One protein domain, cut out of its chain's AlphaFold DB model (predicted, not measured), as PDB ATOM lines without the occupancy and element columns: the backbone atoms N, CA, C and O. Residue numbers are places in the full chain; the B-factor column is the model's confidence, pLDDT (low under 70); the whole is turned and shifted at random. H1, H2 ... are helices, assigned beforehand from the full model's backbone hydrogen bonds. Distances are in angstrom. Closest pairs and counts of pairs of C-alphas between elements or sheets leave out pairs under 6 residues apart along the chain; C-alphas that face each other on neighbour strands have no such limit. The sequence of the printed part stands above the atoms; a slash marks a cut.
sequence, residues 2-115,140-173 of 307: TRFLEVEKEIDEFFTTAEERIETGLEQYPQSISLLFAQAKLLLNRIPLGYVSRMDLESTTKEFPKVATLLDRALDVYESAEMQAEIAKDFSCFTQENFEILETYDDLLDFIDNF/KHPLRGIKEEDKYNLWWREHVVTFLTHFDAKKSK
ATOM      1  N   THR A   2      15.666  56.343  -4.811       59.47
ATOM      2  CA  THR A   2      16.103  57.647  -5.370       59.47
ATOM      3  C   THR A   2      17.452  57.614  -6.103       59.47
ATOM      4  O   THR A   2      17.547  58.131  -7.205       59.47
ATOM      5  N   ARG A   3      18.460  56.921  -5.554       65.00
ATOM      6  CA  ARG A   3      19.808  56.837  -6.151       65.00
ATOM      7  C   ARG A   3      19.871  56.041  -7.465       65.00
ATOM      8  O   ARG A   3      20.718  56.324  -8.292       65.00
ATOM      9  N   PHE A   4      18.990  55.056  -7.655       62.09
ATOM     10  CA  PHE A   4      18.948  54.263  -8.895       62.09
ATOM     11  C   PHE A   4      18.345  55.073 -10.049       62.09
ATOM     12  O   PHE A   4      18.914  55.114 -11.130       62.09
ATOM     13  N   LEU A   5      17.267  55.814  -9.775       68.19
ATOM     14  CA  LEU A   5      16.648  56.715 -10.752       68.19
ATOM     15  C   LEU A   5      17.567  57.882 -11.154       68.19
ATOM     16  O   LEU A   5      17.485  58.366 -12.278       68.19
ATOM     17  N   GLU A   6      18.433  58.344 -10.247       75.19
ATOM     18  CA  GLU A   6      19.455  59.354 -10.560       75.19
ATOM     19  C   GLU A   6      20.510  58.804 -11.528       75.19
ATOM     20  O   GLU A   6      20.792  59.450 -12.532       75.19
ATOM     21  N   VAL A   7      21.012  57.586 -11.289       80.19
ATOM     22  CA  VAL A   7      21.990  56.929 -12.175       80.19
ATOM     23  C   VAL A   7      21.408  56.676 -13.569       80.19
ATOM     24  O   VAL A   7      22.075  56.944 -14.562       80.19
ATOM     25  N   GLU A   8      20.154  56.226 -13.669       81.50
ATOM     26  CA  GLU A   8      19.483  56.019 -14.964       81.50
ATOM     27  C   GLU A   8      19.410  57.312 -15.786       81.50
ATOM     28  O   GLU A   8      19.718  57.328 -16.976       81.50
ATOM     29  N   LYS A   9      19.044  58.417 -15.132       86.25
ATOM     30  CA  LYS A   9      18.929  59.726 -15.774       86.25
ATOM     31  C   LYS A   9      20.287  60.266 -16.219       86.25
ATOM     32  O   LYS A   9      20.376  60.853 -17.291       86.25
ATOM     33  N   GLU A  10      21.333  60.056 -15.421       89.00
ATOM     34  CA  GLU A  10      22.706  60.427 -15.781       89.00
ATOM     35  C   GLU A  10      23.216  59.636 -16.994       89.00
ATOM     36  O   GLU A  10      23.827  60.223 -17.889       89.00
ATOM     37  N   ILE A  11      22.930  58.329 -17.059       89.38
ATOM     38  CA  ILE A  11      23.284  57.474 -18.203       89.38
ATOM     39  C   ILE A  11      22.580  57.963 -19.473       89.38
ATOM     40  O   ILE A  11      23.234  58.179 -20.496       89.38
ATOM     41  N   ASP A  12      21.266  58.186 -19.411       90.31
ATOM     42  CA  ASP A  12      20.500  58.667 -20.564       90.31
ATOM     43  C   ASP A  12      20.983  60.048 -21.038       90.31
ATOM     44  O   ASP A  12      21.182  60.253 -22.236       90.31
ATOM     45  N   GLU A  13      21.232  60.986 -20.116       93.88
ATOM     46  CA  GLU A  13      21.754  62.320 -20.446       93.88
ATOM     47  C   GLU A  13      23.148  62.256 -21.086       93.88
ATOM     48  O   GLU A  13      23.419  63.000 -22.037       93.88
ATOM     49  N   PHE A  14      24.019  61.357 -20.614       94.88
ATOM     50  CA  PHE A  14      25.334  61.128 -21.209       94.88
ATOM     51  C   PHE A  14      25.214  60.654 -22.661       94.88
ATOM     52  O   PHE A  14      25.803  61.271 -23.554       94.88
ATOM     53  N   PHE A  15      24.423  59.605 -22.911       95.44
ATOM     54  CA  PHE A  15      24.252  59.056 -24.256       95.44
ATOM     55  C   PHE A  15      23.587  60.050 -25.206       95.44
ATOM     56  O   PHE A  15      24.058  60.212 -26.329       95.44
ATOM     57  N   THR A  16      22.552  60.765 -24.758       95.44
ATOM     58  CA  THR A  16      21.896  61.798 -25.571       95.44
ATOM     59  C   THR A  16      22.861  62.928 -25.927       95.44
ATOM     60  O   THR A  16      22.955  63.301 -27.093       95.44
ATOM     61  N   THR A  17      23.641  63.432 -24.967       96.62
ATOM     62  CA  THR A  17      24.607  64.513 -25.231       96.62
ATOM     63  C   THR A  17      25.707  64.067 -26.199       96.62
ATOM     64  O   THR A  17      26.130  64.829 -27.072       96.62
ATOM     65  N   ALA A  18      26.196  62.833 -26.050       97.12
ATOM     66  CA  ALA A  18      27.196  62.267 -26.947       97.12
ATOM     67  C   ALA A  18      26.641  62.076 -28.370       97.12
ATOM     68  O   ALA A  18      27.321  62.430 -29.334       97.12
ATOM     69  N   GLU A  19      25.405  61.586 -28.501       95.62
ATOM     70  CA  GLU A  19      24.729  61.385 -29.787       95.62
ATOM     71  C   GLU A  19      24.546  62.724 -30.513       95.62
ATOM     72  O   GLU A  19      25.023  62.867 -31.635       95.62
ATOM     73  N   GLU A  20      24.016  63.753 -29.838       96.69
ATOM     74  CA  GLU A  20      23.866  65.108 -30.397       96.69
ATOM     75  C   GLU A  20      25.203  65.692 -30.886       96.69
ATOM     76  O   GLU A  20      25.283  66.373 -31.918       96.69
ATOM     77  N   ARG A  21      26.291  65.431 -30.148       96.75
ATOM     78  CA  ARG A  21      27.623  65.927 -30.506       96.75
ATOM     79  C   ARG A  21      28.173  65.239 -31.750       96.75
ATOM     80  O   ARG A  21      28.770  65.918 -32.591       96.75
ATOM     81  N   ILE A  22      27.995  63.925 -31.850       97.50
ATOM     82  CA  ILE A  22      28.398  63.130 -33.011       97.50
ATOM     83  C   ILE A  22      27.566  63.530 -34.230       97.50
ATOM     84  O   ILE A  22      28.143  63.795 -35.282       97.50
ATOM     85  N   GLU A  23      26.247  63.672 -34.078       96.50
ATOM     86  CA  GLU A  23      25.339  64.109 -35.143       96.50
ATOM     87  C   GLU A  23      25.730  65.485 -35.685       96.50
ATOM     88  O   GLU A  23      25.932  65.632 -36.888       96.50
ATOM     89  N   THR A  24      25.980  66.466 -34.811       97.44
ATOM     90  CA  THR A  24      26.475  67.796 -35.220       97.44
ATOM     91  C   THR A  24      27.793  67.708 -36.008       97.44
ATOM     92  O   THR A  24      28.057  68.509 -36.909       97.44
ATOM     93  N   GLY A  25      28.659  66.754 -35.654       97.69
ATOM     94  CA  GLY A  25      29.898  66.482 -36.379       97.69
ATOM     95  C   GLY A  25      29.640  65.878 -37.758       97.69
ATOM     96  O   GLY A  25      30.213  66.342 -38.743       97.69
ATOM     97  N   LEU A  26      28.759  64.881 -37.839       97.12
ATOM     98  CA  LEU A  26      28.385  64.200 -39.079       97.12
ATOM     99  C   LEU A  26      27.604  65.113 -40.033       97.12
ATOM    100  O   LEU A  26      27.761  64.986 -41.241       97.12
ATOM    101  N   GLU A  27      26.851  66.095 -39.539       97.38
ATOM    102  CA  GLU A  27      26.242  67.133 -40.385       97.38
ATOM    103  C   GLU A  27      27.295  67.929 -41.177       97.38
ATOM    104  O   GLU A  27      27.061  68.324 -42.320       97.38
ATOM    105  N   GLN A  28      28.468  68.161 -40.579       97.56
ATOM    106  CA  GLN A  28      29.571  68.896 -41.205       97.56
ATOM    107  C   GLN A  28      30.521  67.980 -41.980       97.56
ATOM    108  O   GLN A  28      31.076  68.387 -43.003       97.56
ATOM    109  N   TYR A  29      30.697  66.745 -41.509       96.75
ATOM    110  CA  TYR A  29      31.606  65.751 -42.075       96.75
ATOM    111  C   TYR A  29      30.906  64.389 -42.240       96.75
ATOM    112  O   TYR A  29      31.264  63.435 -41.545       96.75
ATOM    113  N   PRO A  30      29.953  64.249 -43.187       94.31
ATOM    114  CA  PRO A  30      29.081  63.068 -43.271       94.31
ATOM    115  C   PRO A  30      29.798  61.742 -43.545       94.31
ATOM    116  O   PRO A  30      29.256  60.678 -43.286       94.31
ATOM    117  N   GLN A  31      31.008  61.803 -44.101       94.75
ATOM    118  CA  GLN A  31      31.821  60.641 -44.478       94.75
ATOM    119  C   GLN A  31      33.029  60.451 -43.552       94.75
ATOM    120  O   GLN A  31      33.988  59.765 -43.898       94.75
ATOM    121  N   SER A  32      33.039  61.110 -42.391       97.50
ATOM    122  CA  SER A  32      34.129  60.959 -41.433       97.50
ATOM    123  C   SER A  32      34.109  59.555 -40.828       97.50
ATOM    124  O   SER A  32      33.272  59.250 -39.984       97.50
ATOM    125  N   ILE A  33      35.074  58.725 -41.233       97.50
ATOM    126  CA  ILE A  33      35.243  57.344 -40.755       97.50
ATOM    127  C   ILE A  33      35.316  57.298 -39.221       97.50
ATOM    128  O   ILE A  33      34.652  56.485 -38.588       97.50
ATOM    129  N   SER A  34      36.071  58.215 -38.606       96.81
ATOM    130  CA  SER A  34      36.208  58.279 -37.149       96.81
ATOM    131  C   SER A  34      34.909  58.658 -36.437       96.81
ATOM    132  O   SER A  34      34.617  58.093 -35.387       96.81
ATOM    133  N   LEU A  35      34.114  59.585 -36.986       97.81
ATOM    134  CA  LEU A  35      32.810  59.923 -36.409       97.81
ATOM    135  C   LEU A  35      31.806  58.777 -36.564       97.81
ATOM    136  O   LEU A  35      31.022  58.557 -35.646       97.81
ATOM    137  N   LEU A  36      31.851  58.034 -37.673       98.31
ATOM    138  CA  LEU A  36      30.995  56.865 -37.890       98.31
ATOM    139  C   LEU A  36      31.340  55.728 -36.915       98.31
ATOM    140  O   LEU A  36      30.446  55.231 -36.236       98.31
ATOM    141  N   PHE A  37      32.622  55.382 -36.736       98.19
ATOM    142  CA  PHE A  37      33.016  54.404 -35.710       98.19
ATOM    143  C   PHE A  37      32.658  54.867 -34.293       98.19
ATOM    144  O   PHE A  37      32.141  54.081 -33.503       98.19
ATOM    145  N   ALA A  38      32.857  56.150 -33.973       97.88
ATOM    146  CA  ALA A  38      32.437  56.697 -32.684       97.88
ATOM    147  C   ALA A  38      30.917  56.587 -32.478       97.88
ATOM    148  O   ALA A  38      30.465  56.283 -31.374       97.88
ATOM    149  N   GLN A  39      30.127  56.801 -33.536       98.25
ATOM    150  CA  GLN A  39      28.678  56.644 -33.494       98.25
ATOM    151  C   GLN A  39      28.278  55.183 -33.264       98.25
ATOM    152  O   GLN A  39      27.469  54.921 -32.376       98.25
ATOM    153  N   ALA A  40      28.869  54.236 -34.000       98.31
ATOM    154  CA  ALA A  40      28.629  52.806 -33.806       98.31
ATOM    155  C   ALA A  40      28.968  52.373 -32.370       98.31
ATOM    156  O   ALA A  40      28.132  51.773 -31.693       98.31
ATOM    157  N   LYS A  41      30.144  52.776 -31.861       97.88
ATOM    158  CA  LYS A  41      30.578  52.514 -30.478       97.88
ATOM    159  C   LYS A  41      29.581  53.062 -29.461       97.88
ATOM    160  O   LYS A  41      29.239  52.368 -28.505       97.88
ATOM    161  N   LEU A  42      29.102  54.293 -29.653       97.62
ATOM    162  CA  LEU A  42      28.122  54.912 -28.760       97.62
ATOM    163  C   LEU A  42      26.795  54.142 -28.756       97.62
ATOM    164  O   LEU A  42      26.249  53.876 -27.686       97.62
ATOM    165  N   LEU A  43      26.284  53.793 -29.940       97.38
ATOM    166  CA  LEU A  43      25.015  53.083 -30.091       97.38
ATOM    167  C   LEU A  43      25.076  51.683 -29.473       97.38
ATOM    168  O   LEU A  43      24.171  51.334 -28.715       97.38
ATOM    169  N   LEU A  44      26.154  50.929 -29.720       97.06
ATOM    170  CA  LEU A  44      26.362  49.603 -29.133       97.06
ATOM    171  C   LEU A  44      26.448  49.668 -27.610       97.06
ATOM    172  O   LEU A  44      25.705  48.963 -26.939       97.06
ATOM    173  N   ASN A  45      27.256  50.573 -27.047       95.38
ATOM    174  CA  ASN A  45      27.382  50.719 -25.592       95.38
ATOM    175  C   ASN A  45      26.073  51.153 -24.911       95.38
ATOM    176  O   ASN A  45      25.822  50.807 -23.754       95.38
ATOM    177  N   ARG A  46      25.216  51.901 -25.615       95.62
ATOM    178  CA  ARG A  46      23.910  52.312 -25.088       95.62
ATOM    179  C   ARG A  46      22.976  51.128 -24.880       95.62
ATOM    180  O   ARG A  46      22.129  51.193 -23.992       95.62
ATOM    181  N   ILE A  47      23.101  50.066 -25.675       95.50
ATOM    182  CA  ILE A  47      22.194  48.921 -25.608       95.50
ATOM    183  C   ILE A  47      22.218  48.246 -24.226       95.50
ATOM    184  O   ILE A  47      21.186  48.291 -23.542       95.50
ATOM    185  N   PRO A  48      23.347  47.679 -23.760       93.19
ATOM    186  CA  PRO A  48      23.396  47.014 -22.464       93.19
ATOM    187  C   PRO A  48      23.192  48.002 -21.308       93.19
ATOM    188  O   PRO A  48      22.429  47.724 -20.382       93.19
ATOM    189  N   LEU A  49      23.799  49.192 -21.376       91.56
ATOM    190  CA  LEU A  49      23.787  50.150 -20.266       91.56
ATOM    191  C   LEU A  49      22.457  50.896 -20.109       91.56
ATOM    192  O   LEU A  49      22.016  51.128 -18.988       91.56
ATOM    193  N   GLY A  50      21.814  51.277 -21.211       89.25
ATOM    194  CA  GLY A  50      20.569  52.051 -21.194       89.25
ATOM    195  C   GLY A  50      19.306  51.192 -21.159       89.25
ATOM    196  O   GLY A  50      18.279  51.630 -20.627       89.25
ATOM    197  N   TYR A  51      19.368  49.973 -21.712       91.69
ATOM    198  CA  TYR A  51      18.189  49.123 -21.884       91.69
ATOM    199  C   TYR A  51      18.335  47.754 -21.223       91.69
ATOM    200  O   TYR A  51      17.539  47.451 -20.340       91.69
ATOM    201  N   VAL A  52      19.310  46.927 -21.618       91.00
ATOM    202  CA  VAL A  52      19.285  45.501 -21.232       91.00
ATOM    203  C   VAL A  52      19.545  45.275 -19.740       91.00
ATOM    204  O   VAL A  52      18.870  44.457 -19.128       91.00
ATOM    205  N   SER A  53      20.411  46.072 -19.107       89.00
ATOM    206  CA  SER A  53      20.675  46.017 -17.655       89.00
ATOM    207  C   SER A  53      19.449  46.269 -16.763       89.00
ATOM    208  O   SER A  53      19.494  46.033 -15.557       89.00
ATOM    209  N   ARG A  54      18.356  46.772 -17.346       88.75
ATOM    210  CA  ARG A  54      17.094  47.086 -16.664       88.75
ATOM    211  C   ARG A  54      16.008  46.046 -16.941       88.75
ATOM    212  O   ARG A  54      14.905  46.196 -16.420       88.75
ATOM    213  N   MET A  55      16.298  45.054 -17.780       92.62
ATOM    214  CA  MET A  55      15.364  43.998 -18.144       92.62
ATOM    215  C   MET A  55      15.425  42.841 -17.144       92.62
ATOM    216  O   MET A  55      16.439  42.583 -16.500       92.62
ATOM    217  N   ASP A  56      14.323  42.115 -17.074       92.56
ATOM    218  CA  ASP A  56      14.150  40.819 -16.430       92.56
ATOM    219  C   ASP A  56      13.396  39.877 -17.385       92.56
ATOM    220  O   ASP A  56      12.987  40.278 -18.475       92.56
ATOM    221  N   LEU A  57      13.170  38.626 -16.980       91.50
ATOM    222  CA  LEU A  57      12.499  37.618 -17.817       91.50
ATOM    223  C   LEU A  57      11.067  37.994 -18.243       91.50
ATOM    224  O   LEU A  57      10.568  37.503 -19.258       91.50
ATOM    225  N   GLU A  58      10.412  38.887 -17.498       92.31
ATOM    226  CA  GLU A  58       9.036  39.326 -17.752       92.31
ATOM    227  C   GLU A  58       8.969  40.606 -18.597       92.31
ATOM    228  O   GLU A  58       7.882  41.034 -19.002       92.31
ATOM    229  N   SER A  59      10.120  41.210 -18.898       93.06
ATOM    230  CA  SER A  59      10.219  42.475 -19.614       93.06
ATOM    231  C   SER A  59       9.617  42.393 -21.011       93.06
ATOM    232  O   SER A  59       9.750  41.407 -21.742       93.06
ATOM    233  N   THR A  60       8.932  43.466 -21.418       93.62
ATOM    234  CA  THR A  60       8.196  43.491 -22.687       93.62
ATOM    235  C   THR A  60       8.563  44.674 -23.571       93.62
ATOM    236  O   THR A  60       8.940  45.749 -23.112       93.62
ATOM    237  N   THR A  61       8.315  44.527 -24.875       89.00
ATOM    238  CA  THR A  61       8.444  45.615 -25.870       89.00
ATOM    239  C   THR A  61       7.505  46.817 -25.658       89.00
ATOM    240  O   THR A  61       7.524  47.762 -26.445       89.00
ATOM    241  N   LYS A  62       6.637  46.793 -24.636       89.69
ATOM    242  CA  LYS A  62       5.861  47.973 -24.218       89.69
ATOM    243  C   LYS A  62       6.647  48.878 -23.274       89.69
ATOM    244  O   LYS A  62       6.391  50.077 -23.254       89.69
ATOM    245  N   GLU A  63       7.532  48.290 -22.479       89.88
ATOM    246  CA  GLU A  63       8.340  48.972 -21.463       89.88
ATOM    247  C   GLU A  63       9.715  49.333 -22.018       89.88
ATOM    248  O   GLU A  63      10.242  50.399 -21.715       89.88
ATOM    249  N   PHE A  64      10.249  48.477 -22.889       91.56
ATOM    250  CA  PHE A  64      11.562  48.635 -23.490       91.56
ATOM    251  C   PHE A  64      11.480  48.721 -25.016       91.56
ATOM    252  O   PHE A  64      10.586  48.124 -25.629       91.56
ATOM    253  N   PRO A  65      12.413  49.444 -25.662       89.31
ATOM    254  CA  PRO A  65      12.513  49.436 -27.114       89.31
ATOM    255  C   PRO A  65      12.836  48.030 -27.631       89.31
ATOM    256  O   PRO A  65      13.384  47.186 -26.924       89.31
ATOM    257  N   LYS A  66      12.523  47.784 -28.905       89.44
ATOM    258  CA  LYS A  66      12.972  46.569 -29.593       89.44
ATOM    259  C   LYS A  66      14.487  46.629 -29.766       89.44
ATOM    260  O   LYS A  66      14.966  47.395 -30.601       89.44
ATOM    261  N   VAL A  67      15.214  45.825 -28.994       93.31
ATOM    262  CA  VAL A  67      16.684  45.852 -28.968       93.31
ATOM    263  C   VAL A  67      17.273  45.478 -30.324       93.31
ATOM    264  O   VAL A  67      18.171  46.173 -30.777       93.31
ATOM    265  N   ALA A  68      16.680  44.508 -31.029       93.69
ATOM    266  CA  ALA A  68      17.068  44.149 -32.397       93.69
ATOM    267  C   ALA A  68      17.153  45.372 -33.330       93.69
ATOM    268  O   ALA A  68      18.148  45.571 -34.002       93.69
ATOM    269  N   THR A  69      16.165  46.273 -33.296       94.31
ATOM    270  CA  THR A  69      16.167  47.481 -34.142       94.31
ATOM    271  C   THR A  69      17.248  48.489 -33.743       94.31
ATOM    272  O   THR A  69      17.766  49.211 -34.591       94.31
ATOM    273  N   LEU A  70      17.565  48.585 -32.449       95.44
ATOM    274  CA  LEU A  70      18.654  49.440 -31.974       95.44
ATOM    275  C   LEU A  70      20.012  48.879 -32.388       95.44
ATOM    276  O   LEU A  70      20.894  49.650 -32.759       95.44
ATOM    277  N   LEU A  71      20.143  47.555 -32.329       96.81
ATOM    278  CA  LEU A  71      21.326  46.838 -32.751       96.81
ATOM    279  C   LEU A  71      21.536  46.994 -34.257       96.81
ATOM    280  O   LEU A  71      22.566  47.528 -34.639       96.81
ATOM    281  N   ASP A  72      20.527  46.683 -35.079       97.12
ATOM    282  CA  ASP A  72      20.570  46.850 -36.541       97.12
ATOM    283  C   ASP A  72      21.046  48.265 -36.932       97.12
ATOM    284  O   ASP A  72      21.945  48.421 -37.752       97.12
ATOM    285  N   ARG A  73      20.536  49.316 -36.263       97.19
ATOM    286  CA  ARG A  73      20.994  50.702 -36.481       97.19
ATOM    287  C   ARG A  73      22.488  50.880 -36.191       97.19
ATOM    288  O   ARG A  73      23.152  51.650 -36.878       97.19
ATOM    289  N   ALA A  74      23.004  50.266 -35.131       97.94
ATOM    290  CA  ALA A  74      24.416  50.371 -34.780       97.94
ATOM    291  C   ALA A  74      25.305  49.636 -35.795       97.94
ATOM    292  O   ALA A  74      26.351  50.168 -36.175       97.94
ATOM    293  N   LEU A  75      24.849  48.472 -36.272       98.31
ATOM    294  CA  LEU A  75      25.512  47.683 -37.310       98.31
ATOM    295  C   LEU A  75      25.567  48.452 -38.642       98.31
ATOM    296  O   LEU A  75      26.651  48.623 -39.193       98.31
ATOM    297  N   ASP A  76      24.459  49.059 -39.083       98.31
ATOM    298  CA  ASP A  76      24.403  49.894 -40.302       98.31
ATOM    299  C   ASP A  76      25.433  51.046 -40.282       98.31
ATOM    300  O   ASP A  76      26.038  51.422 -41.296       98.31
ATOM    301  N   VAL A  77      25.629  51.655 -39.109       98.12
ATOM    302  CA  VAL A  77      26.592  52.746 -38.917       98.12
ATOM    303  C   VAL A  77      28.030  52.223 -38.960       98.12
ATOM    304  O   VAL A  77      28.896  52.877 -39.549       98.12
ATOM    305  N   TYR A  78      28.286  51.050 -38.376       98.50
ATOM    306  CA  TYR A  78      29.586  50.385 -38.450       98.50
ATOM    307  C   TYR A  78      29.942  50.027 -39.904       98.50
ATOM    308  O   TYR A  78      31.007  50.412 -40.388       98.50
ATOM    309  N   GLU A  79      29.016  49.406 -40.640       98.38
ATOM    310  CA  GLU A  79      29.171  49.096 -42.069       98.38
ATOM    311  C   GLU A  79      29.455  50.351 -42.898       98.38
ATOM    312  O   GLU A  79      30.307  50.360 -43.791       98.38
ATOM    313  N   SER A  80      28.773  51.454 -42.576       97.88
ATOM    314  CA  SER A  80      29.018  52.739 -43.224       97.88
ATOM    315  C   SER A  80      30.455  53.219 -43.004       97.88
ATOM    316  O   SER A  80      31.068  53.729 -43.945       97.88
ATOM    317  N   ALA A  81      31.015  53.047 -41.800       97.94
ATOM    318  CA  ALA A  81      32.404  53.394 -41.501       97.94
ATOM    319  C   ALA A  81      33.389  52.546 -42.321       97.94
ATOM    320  O   ALA A  81      34.288  53.101 -42.962       97.94
ATOM    321  N   GLU A  82      33.185  51.226 -42.363       97.50
ATOM    322  CA  GLU A  82      34.013  50.306 -43.151       97.50
ATOM    323  C   GLU A  82      33.950  50.617 -44.647       97.50
ATOM    324  O   GLU A  82      34.984  50.711 -45.312       97.50
ATOM    325  N   MET A  83      32.749  50.866 -45.171       97.69
ATOM    326  CA  MET A  83      32.553  51.253 -46.564       97.69
ATOM    327  C   MET A  83      33.287  52.559 -46.890       97.69
ATOM    328  O   MET A  83      33.933  52.652 -47.936       97.69
ATOM    329  N   GLN A  84      33.220  53.576 -46.019       97.75
ATOM    330  CA  GLN A  84      33.966  54.820 -46.242       97.75
ATOM    331  C   GLN A  84      35.484  54.590 -46.213       97.75
ATOM    332  O   GLN A  84      36.191  55.160 -47.047       97.75
ATOM    333  N   ALA A  85      35.986  53.738 -45.313       96.62
ATOM    334  CA  ALA A  85      37.403  53.380 -45.261       96.62
ATOM    335  C   ALA A  85      37.867  52.677 -46.547       96.62
ATOM    336  O   ALA A  85      38.907  53.031 -47.112       96.62
ATOM    337  N   GLU A  86      37.059  51.753 -47.066       96.19
ATOM    338  CA  GLU A  86      37.323  51.029 -48.309       96.19
ATOM    339  C   GLU A  86      37.273  51.947 -49.546       96.19
ATOM    340  O   GLU A  86      38.156  51.877 -50.408       96.19
ATOM    341  N   ILE A  87      36.305  52.871 -49.620       96.62
ATOM    342  CA  ILE A  87      36.219  53.893 -50.683       96.62
ATOM    343  C   ILE A  87      37.442  54.816 -50.649       96.62
ATOM    344  O   ILE A  87      38.034  55.102 -51.693       96.62
ATOM    345  N   ALA A  88      37.822  55.285 -49.459       95.56
ATOM    346  CA  ALA A  88      38.965  56.171 -49.269       95.56
ATOM    347  C   ALA A  88      40.314  55.450 -49.431       95.56
ATOM    348  O   ALA A  88      41.339  56.114 -49.600       95.56
ATOM    349  N   LYS A  89      40.316  54.108 -49.387       95.00
ATOM    350  CA  LYS A  89      41.516  53.267 -49.269       95.00
ATOM    351  C   LYS A  89      42.390  53.680 -48.082       95.00
ATOM    352  O   LYS A  89      43.618  53.612 -48.150       95.00
ATOM    353  N   ASP A  90      41.738  54.110 -47.005       93.31
ATOM    354  CA  ASP A  90      42.366  54.524 -45.757       93.31
ATOM    355  C   ASP A  90      42.044  53.521 -44.648       93.31
ATOM    356  O   ASP A  90      41.039  53.618 -43.945       93.31
ATOM    357  N   PHE A  91      42.943  52.553 -44.486       95.00
ATOM    358  CA  PHE A  91      42.830  51.510 -43.471       95.00
ATOM    359  C   PHE A  91      43.533  51.874 -42.154       95.00
ATOM    360  O   PHE A  91      43.762  51.009 -41.310       95.00
ATOM    361  N   SER A  92      43.900  53.145 -41.949       93.00
ATOM    362  CA  SER A  92      44.542  53.582 -40.700       93.00
ATOM    363  C   SER A  92      43.625  53.473 -39.478       93.00
ATOM    364  O   SER A  92      44.121  53.394 -38.356       93.00
ATOM    365  N   CYS A  93      42.310  53.428 -39.702       93.69
ATOM    366  CA  CYS A  93      41.278  53.288 -38.681       93.69
ATOM    367  C   CYS A  93      41.110  51.858 -38.140       93.69
ATOM    368  O   CYS A  93      40.495  51.696 -37.092       93.69
ATOM    369  N   PHE A  94      41.664  50.829 -38.786       95.19
ATOM    370  CA  PHE A  94      41.618  49.456 -38.271       95.19
ATOM    371  C   PHE A  94      42.698  49.303 -37.190       95.19
ATOM    372  O   PHE A  94      43.846  48.945 -37.458       95.19
ATOM    373  N   THR A  95      42.346  49.692 -35.966       94.81
ATOM    374  CA  THR A  95      43.200  49.720 -34.768       94.81
ATOM    375  C   THR A  95      42.529  48.965 -33.623       94.81
ATOM    376  O   THR A  95      41.338  48.679 -33.695       94.81
ATOM    377  N   GLN A  96      43.263  48.701 -32.536       95.31
ATOM    378  CA  GLN A  96      42.694  48.075 -31.332       95.31
ATOM    379  C   GLN A  96      41.448  48.822 -30.836       95.31
ATOM    380  O   GLN A  96      40.433  48.200 -30.572       95.31
ATOM    381  N   GLU A  97      41.500  50.155 -30.779       95.25
ATOM    382  CA  GLU A  97      40.400  50.987 -30.267       95.25
ATOM    383  C   GLU A  97      39.091  50.815 -31.053       95.25
ATOM    384  O   GLU A  97      38.005  50.883 -30.472       95.25
ATOM    385  N   ASN A  98      39.184  50.605 -32.369       96.38
ATOM    386  CA  ASN A  98      38.012  50.345 -33.204       96.38
ATOM    387  C   ASN A  98      37.654  48.856 -33.246       96.38
ATOM    388  O   ASN A  98      36.486  48.535 -33.442       96.38
ATOM    389  N   PHE A  99      38.613  47.955 -33.009       97.62
ATOM    390  CA  PHE A  99      38.314  46.537 -32.808       97.62
ATOM    391  C   PHE A  99      37.487  46.304 -31.535       97.62
ATOM    392  O   PHE A  99      36.563  45.499 -31.566       97.62
ATOM    393  N   GLU A 100      37.705  47.095 -30.474       97.06
ATOM    394  CA  GLU A 100      36.882  47.077 -29.247       97.06
ATOM    395  C   GLU A 100      35.378  47.243 -29.525       97.06
ATOM    396  O   GLU A 100      34.553  46.872 -28.695       97.06
ATOM    397  N   ILE A 101      34.989  47.825 -30.667       98.19
ATOM    398  CA  ILE A 101      33.581  47.946 -31.067       98.19
ATOM    399  C   ILE A 101      32.995  46.563 -31.370       98.19
ATOM    400  O   ILE A 101      31.894  46.261 -30.913       98.19
ATOM    401  N   LEU A 102      33.738  45.728 -32.105       98.31
ATOM    402  CA  LEU A 102      33.355  44.348 -32.403       98.31
ATOM    403  C   LEU A 102      33.431  43.470 -31.151       98.31
ATOM    404  O   LEU A 102      32.573  42.616 -30.981       98.31
ATOM    405  N   GLU A 103      34.388  43.714 -30.249       96.44
ATOM    406  CA  GLU A 103      34.445  43.026 -28.947       96.44
ATOM    407  C   GLU A 103      33.242  43.390 -28.065       96.44
ATOM    408  O   GLU A 103      32.582  42.514 -27.533       96.44
ATOM    409  N   THR A 104      32.880  44.676 -27.988       96.44
ATOM    410  CA  THR A 104      31.683  45.124 -27.247       96.44
ATOM    411  C   THR A 104      30.402  44.512 -27.823       96.44
ATOM    412  O   THR A 104      29.427  44.299 -27.104       96.44
ATOM    413  N   TYR A 105      30.374  44.294 -29.137       97.69
ATOM    414  CA  TYR A 105      29.257  43.642 -29.801       97.69
ATOM    415  C   TYR A 105      29.197  42.142 -29.475       97.69
ATOM    416  O   TYR A 105      28.123  41.670 -29.119       97.69
ATOM    417  N   ASP A 106      30.335  41.443 -29.518       95.88
ATOM    418  CA  ASP A 106      30.498  40.043 -29.086       95.88
ATOM    419  C   ASP A 106      29.986  39.850 -27.650       95.88
ATOM    420  O   ASP A 106      29.047  39.098 -27.408       95.88
ATOM    421  N   ASP A 107      30.491  40.668 -26.717       94.81
ATOM    422  CA  ASP A 107      30.111  40.638 -25.302       94.81
ATOM    423  C   ASP A 107      28.598  40.862 -25.104       94.81
ATOM    424  O   ASP A 107      27.986  40.345 -24.167       94.81
ATOM    425  N   LEU A 108      27.970  41.667 -25.972       95.25
ATOM    426  CA  LEU A 108      26.525  41.885 -25.945       95.25
ATOM    427  C   LEU A 108      25.754  40.644 -26.413       95.25
ATOM    428  O   LEU A 108      24.704  40.364 -25.835       95.25
ATOM    429  N   LEU A 109      26.229  39.934 -27.439       94.56
ATOM    430  CA  LEU A 109      25.612  38.683 -27.893       94.56
ATOM    431  C   LEU A 109      25.722  37.616 -26.804       94.56
ATOM    432  O   LEU A 109      24.691  37.101 -26.372       94.56
ATOM    433  N   ASP A 110      26.918  37.426 -26.246       91.56
ATOM    434  CA  ASP A 110      27.160  36.510 -25.128       91.56
ATOM    435  C   ASP A 110      26.244  36.813 -23.934       91.56
ATOM    436  O   ASP A 110      25.654  35.918 -23.319       91.56
ATOM    437  N   PHE A 111      26.075  38.097 -23.604       91.25
ATOM    438  CA  PHE A 111      25.172  38.518 -22.538       91.25
ATOM    439  C   PHE A 111      23.698  38.213 -22.847       91.25
ATOM    440  O   PHE A 111      22.934  37.869 -21.943       91.25
ATOM    441  N   ILE A 112      23.275  38.354 -24.105       92.06
ATOM    442  CA  ILE A 112      21.903  38.067 -24.539       92.06
ATOM    443  C   ILE A 112      21.629  36.561 -24.524       92.06
ATOM    444  O   ILE A 112      20.562  36.148 -24.054       92.06
ATOM    445  N   ASP A 113      22.576  35.747 -24.977       89.00
ATOM    446  CA  ASP A 113      22.436  34.293 -25.025       89.00
ATOM    447  C   ASP A 113      22.315  33.708 -23.617       89.00
ATOM    448  O   ASP A 113      21.434  32.878 -23.343       89.00
ATOM    449  N   ASN A 114      23.096  34.257 -22.685       88.88
ATOM    450  CA  ASN A 114      23.078  33.889 -21.273       88.88
ATOM    451  C   ASN A 114      22.039  34.653 -20.434       88.88
ATOM    452  O   ASN A 114      21.966  34.473 -19.216       88.88
ATOM    453  N   PHE A 115      21.193  35.486 -21.051       90.38
ATOM    454  CA  PHE A 115      20.246  36.320 -20.314       90.38
ATOM    455  C   PHE A 115      19.269  35.480 -19.479       90.38
ATOM    456  O   PHE A 115      18.484  34.685 -20.000       90.38
ATOM    457  N   LYS A 140       7.256  38.117 -26.531       92.00
ATOM    458  CA  LYS A 140       7.174  39.578 -26.411       92.00
ATOM    459  C   LYS A 140       8.432  40.193 -25.800       92.00
ATOM    460  O   LYS A 140       8.476  41.425 -25.708       92.00
ATOM    461  N   HIS A 141       9.388  39.363 -25.385       94.06
ATOM    462  CA  HIS A 141      10.623  39.799 -24.762       94.06
ATOM    463  C   HIS A 141      11.481  40.577 -25.775       94.06
ATOM    464  O   HIS A 141      11.631  40.120 -26.914       94.06
ATOM    465  N   PRO A 142      12.040  41.746 -25.409       93.44
ATOM    466  CA  PRO A 142      12.810  42.591 -26.326       93.44
ATOM    467  C   PRO A 142      14.044  41.929 -26.954       93.44
ATOM    468  O   PRO A 142      14.422  42.320 -28.056       93.44
ATOM    469  N   LEU A 143      14.647  40.950 -26.268       94.00
ATOM    470  CA  LEU A 143      15.871  40.260 -26.707       94.00
ATOM    471  C   LEU A 143      15.623  39.003 -27.543       94.00
ATOM    472  O   LEU A 143      16.546  38.505 -28.174       94.00
ATOM    473  N   ARG A 144      14.388  38.484 -27.573       91.06
ATOM    474  CA  ARG A 144      14.111  37.174 -28.181       91.06
ATOM    475  C   ARG A 144      14.521  37.098 -29.651       91.06
ATOM    476  O   ARG A 144      15.060  36.093 -30.074       91.06
ATOM    477  N   GLY A 145      14.278  38.164 -30.414       89.56
ATOM    478  CA  GLY A 145      14.643  38.196 -31.833       89.56
ATOM    479  C   GLY A 145      16.151  38.223 -32.092       89.56
ATOM    480  O   GLY A 145      16.548  37.969 -33.214       89.56
ATOM    481  N   ILE A 146      16.973  38.545 -31.089       92.06
ATOM    482  CA  ILE A 146      18.433  38.442 -31.203       92.06
ATOM    483  C   ILE A 146      18.855  37.010 -30.875       92.06
ATOM    484  O   ILE A 146      19.507  36.384 -31.695       92.06
ATOM    485  N   LYS A 147      18.375  36.469 -29.748       89.06
ATOM    486  CA  LYS A 147      18.687  35.105 -29.291       89.06
ATOM    487  C   LYS A 147      18.265  34.001 -30.277       89.06
ATOM    488  O   LYS A 147      18.909  32.970 -30.353       89.06
ATOM    489  N   GLU A 148      17.169  34.189 -31.016       86.81
ATOM    490  CA  GLU A 148      16.657  33.182 -31.968       86.81
ATOM    491  C   GLU A 148      17.221  33.323 -33.397       86.81
ATOM    492  O   GLU A 148      16.927  32.482 -34.246       86.81
ATOM    493  N   GLU A 149      17.957  34.394 -33.714       86.94
ATOM    494  CA  GLU A 149      18.413  34.675 -35.082       86.94
ATOM    495  C   GLU A 149      19.942  34.647 -35.187       86.94
ATOM    496  O   GLU A 149      20.623  35.583 -34.774       86.94
ATOM    497  N   ASP A 150      20.477  33.647 -35.890       87.38
ATOM    498  CA  ASP A 150      21.925  33.487 -36.099       87.38
ATOM    499  C   ASP A 150      22.575  34.607 -36.941       87.38
ATOM    500  O   ASP A 150      23.791  34.796 -36.952       87.38
ATOM    501  N   LYS A 151      21.766  35.441 -37.613       94.00
ATOM    502  CA  LYS A 151      22.265  36.541 -38.456       94.00
ATOM    503  C   LYS A 151      23.226  37.478 -37.711       94.00
ATOM    504  O   LYS A 151      24.067  38.100 -38.349       94.00
ATOM    505  N   TYR A 152      23.077  37.613 -36.392       95.06
ATOM    506  CA  TYR A 152      23.894  38.495 -35.567       95.06
ATOM    507  C   TYR A 152      25.301  37.920 -35.330       95.06
ATOM    508  O   TYR A 152      26.283  38.654 -35.485       95.06
ATOM    509  N   ASN A 153      25.408  36.615 -35.067       93.12
ATOM    510  CA  ASN A 153      26.684  35.897 -34.986       93.12
ATOM    511  C   ASN A 153      27.380  35.841 -36.351       93.12
ATOM    512  O   ASN A 153      28.588  36.078 -36.459       93.12
ATOM    513  N   LEU A 154      26.612  35.603 -37.420       94.12
ATOM    514  CA  LEU A 154      27.133  35.640 -38.784       94.12
ATOM    515  C   LEU A 154      27.676  37.031 -39.138       94.12
ATOM    516  O   LEU A 154      28.806  37.138 -39.615       94.12
ATOM    517  N   TRP A 155      26.914  38.090 -38.843       97.50
ATOM    518  CA  TRP A 155      27.355  39.471 -39.050       97.50
ATOM    519  C   TRP A 155      28.660  39.740 -38.301       97.50
ATOM    520  O   TRP A 155      29.615  40.231 -38.901       97.50
ATOM    521  N   TRP A 156      28.746  39.362 -37.016       97.81
ATOM    522  CA  TRP A 156      29.966  39.550 -36.223       97.81
ATOM    523  C   TRP A 156      31.171  38.960 -36.955       97.81
ATOM    524  O   TRP A 156      32.164  39.641 -37.208       97.81
ATOM    525  N   ARG A 157      31.047  37.707 -37.389       97.31
ATOM    526  CA  ARG A 157      32.135  36.964 -38.020       97.31
ATOM    527  C   ARG A 157      32.545  37.552 -39.360       97.31
ATOM    528  O   ARG A 157      33.740  37.718 -39.612       97.31
ATOM    529  N   GLU A 158      31.580  37.886 -40.212       97.69
ATOM    530  CA  GLU A 158      31.830  38.518 -41.510       97.69
ATOM    531  C   GLU A 158      32.571  39.852 -41.347       97.69
ATOM    532  O   GLU A 158      33.537  40.131 -42.072       97.69
ATOM    533  N   HIS A 159      32.190  40.644 -40.346       98.31
ATOM    534  CA  HIS A 159      32.808  41.937 -40.079       98.31
ATOM    535  C   HIS A 159      34.157  41.828 -39.363       98.31
ATOM    536  O   HIS A 159      35.059  42.604 -39.669       98.31
ATOM    537  N   VAL A 160      34.393  40.812 -38.528       98.44
ATOM    538  CA  VAL A 160      35.736  40.523 -37.992       98.44
ATOM    539  C   VAL A 160      36.689  40.056 -39.104       98.44
ATOM    540  O   VAL A 160      37.848  40.480 -39.149       98.44
ATOM    541  N   VAL A 161      36.223  39.239 -40.059       98.25
ATOM    542  CA  VAL A 161      37.013  38.858 -41.248       98.25
ATOM    543  C   VAL A 161      37.321  40.078 -42.123       98.25
ATOM    544  O   VAL A 161      38.450  40.235 -42.605       98.25
ATOM    545  N   THR A 162      36.339  40.959 -42.315       97.81
ATOM    546  CA  THR A 162      36.505  42.217 -43.057       97.81
ATOM    547  C   THR A 162      37.512  43.131 -42.362       97.81
ATOM    548  O   THR A 162      38.459  43.605 -43.000       97.81
ATOM    549  N   PHE A 163      37.395  43.285 -41.042       98.00
ATOM    550  CA  PHE A 163      38.339  44.020 -40.213       98.00
ATOM    551  C   PHE A 163      39.758  43.468 -40.377       98.00
ATOM    552  O   PHE A 163      40.671  44.231 -40.688       98.00
ATOM    553  N   LEU A 164      39.952  42.149 -40.240       97.38
ATOM    554  CA  LEU A 164      41.257  41.500 -40.413       97.38
ATOM    555  C   LEU A 164      41.843  41.751 -41.807       97.38
ATOM    556  O   LEU A 164      43.036  42.019 -41.948       97.38
ATOM    557  N   THR A 165      41.005  41.697 -42.842       96.50
ATOM    558  CA  THR A 165      41.418  41.927 -44.231       96.50
ATOM    559  C   THR A 165      41.936  43.352 -44.430       96.50
ATOM    560  O   THR A 165      43.011  43.554 -45.004       96.50
ATOM    561  N   HIS A 166      41.209  44.351 -43.928       95.56
ATOM    562  CA  HIS A 166      41.628  45.751 -43.990       95.56
ATOM    563  C   HIS A 166      42.838  46.037 -43.092       95.56
ATOM    564  O   HIS A 166      43.759  46.758 -43.489       95.56
ATOM    565  N   PHE A 167      42.883  45.416 -41.916       95.19
ATOM    566  CA  PHE A 167      44.012  45.474 -41.000       95.19
ATOM    567  C   PHE A 167      45.304  44.969 -41.662       95.19
ATOM    568  O   PHE A 167      46.318  45.671 -41.672       95.19
ATOM    569  N   ASP A 168      45.264  43.805 -42.315       93.81
ATOM    570  CA  ASP A 168      46.408  43.249 -43.046       93.81
ATOM    571  C   ASP A 168      46.805  44.137 -44.249       93.81
ATOM    572  O   ASP A 168      47.992  44.264 -44.587       93.81
ATOM    573  N   ALA A 169      45.842  44.835 -44.865       92.50
ATOM    574  CA  ALA A 169      46.097  45.772 -45.961       92.50
ATOM    575  C   ALA A 169      46.886  47.028 -45.533       92.50
ATOM    576  O   ALA A 169      47.617  47.589 -46.359       92.50
ATOM    577  N   LYS A 170      46.831  47.428 -44.252       87.38
ATOM    578  CA  LYS A 170      47.636  48.529 -43.675       87.38
ATOM    579  C   LYS A 170      49.150  48.272 -43.786       87.38
ATOM    580  O   LYS A 170      49.932  49.222 -43.778       87.38
ATOM    581  N   LYS A 171      49.587  47.005 -43.911       77.06
ATOM    582  CA  LYS A 171      51.005  46.565 -43.967       77.06
ATOM    583  C   LYS A 171      51.879  47.083 -42.816       77.06
ATOM    584  O   LYS A 171      53.098  47.219 -42.966       77.06
ATOM    585  N   SER A 172      51.270  47.368 -41.672       76.50
ATOM    586  CA  SER A 172      51.996  47.738 -40.464       76.50
ATOM    587  C   SER A 172      52.677  46.512 -39.850       76.50
ATOM    588  O   SER A 172      52.231  45.380 -40.022       76.50
ATOM    589  N   LYS A 173      53.809  46.730 -39.176       71.38
ATOM    590  CA  LYS A 173      54.590  45.682 -38.492       71.38
ATOM    591  C   LYS A 173      54.905  46.057 -37.047       71.38
ATOM    592  O   LYS A 173      55.911  45.613 -36.495       71.38
TER     593      LYS A 173
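AT A GLANCE: This is residues 2 to 115 and 140 to 173 of the 307 residues of the protein "Enhancer of translation termination 1" of Babjeviella inositovora NRRL Y-12698 (UniProt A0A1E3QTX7). The longest helix, H1, packs on H2, which makes an up-and-down bundle with H3, H4 and H6, with H5 at one end. The printed part has 148 residues with six named helices. It is all helix and compact, radius of gyration of the C-alphas 16.4 A, spanning 50 by 34 by 24 A.

HOW THE PARTS SIT: H1, residues 2 to 28, and H2, residues 33 to 54, form a hairpin, closest C-alphas 22 and 35, 6.4 A. H2 and H3, residues 67 to 88, form another, closest C-alphas 33 and 81, 4.9 A. H4, residues 96 to 113, touches H2, closest C-alphas 41 and 101, 5.5 A. H6, residues 151 to 169, touches H4, closest C-alphas 102 and 156, 7.0 A. Every O i to N i+4 pair is within hydrogen-bond range in H3 and H6.

IN THESE COORDINATES: H1 runs 39.9 A from C-alpha 2 (16.103, 57.647, -5.370); H6 ends at C-alpha 169 (46.097, 45.772, -45.961).

THE WHOLE: Across the cut C-alphas 115 and 140 are 14.8 A apart; residues 2 to 5 have pLDDT under 70.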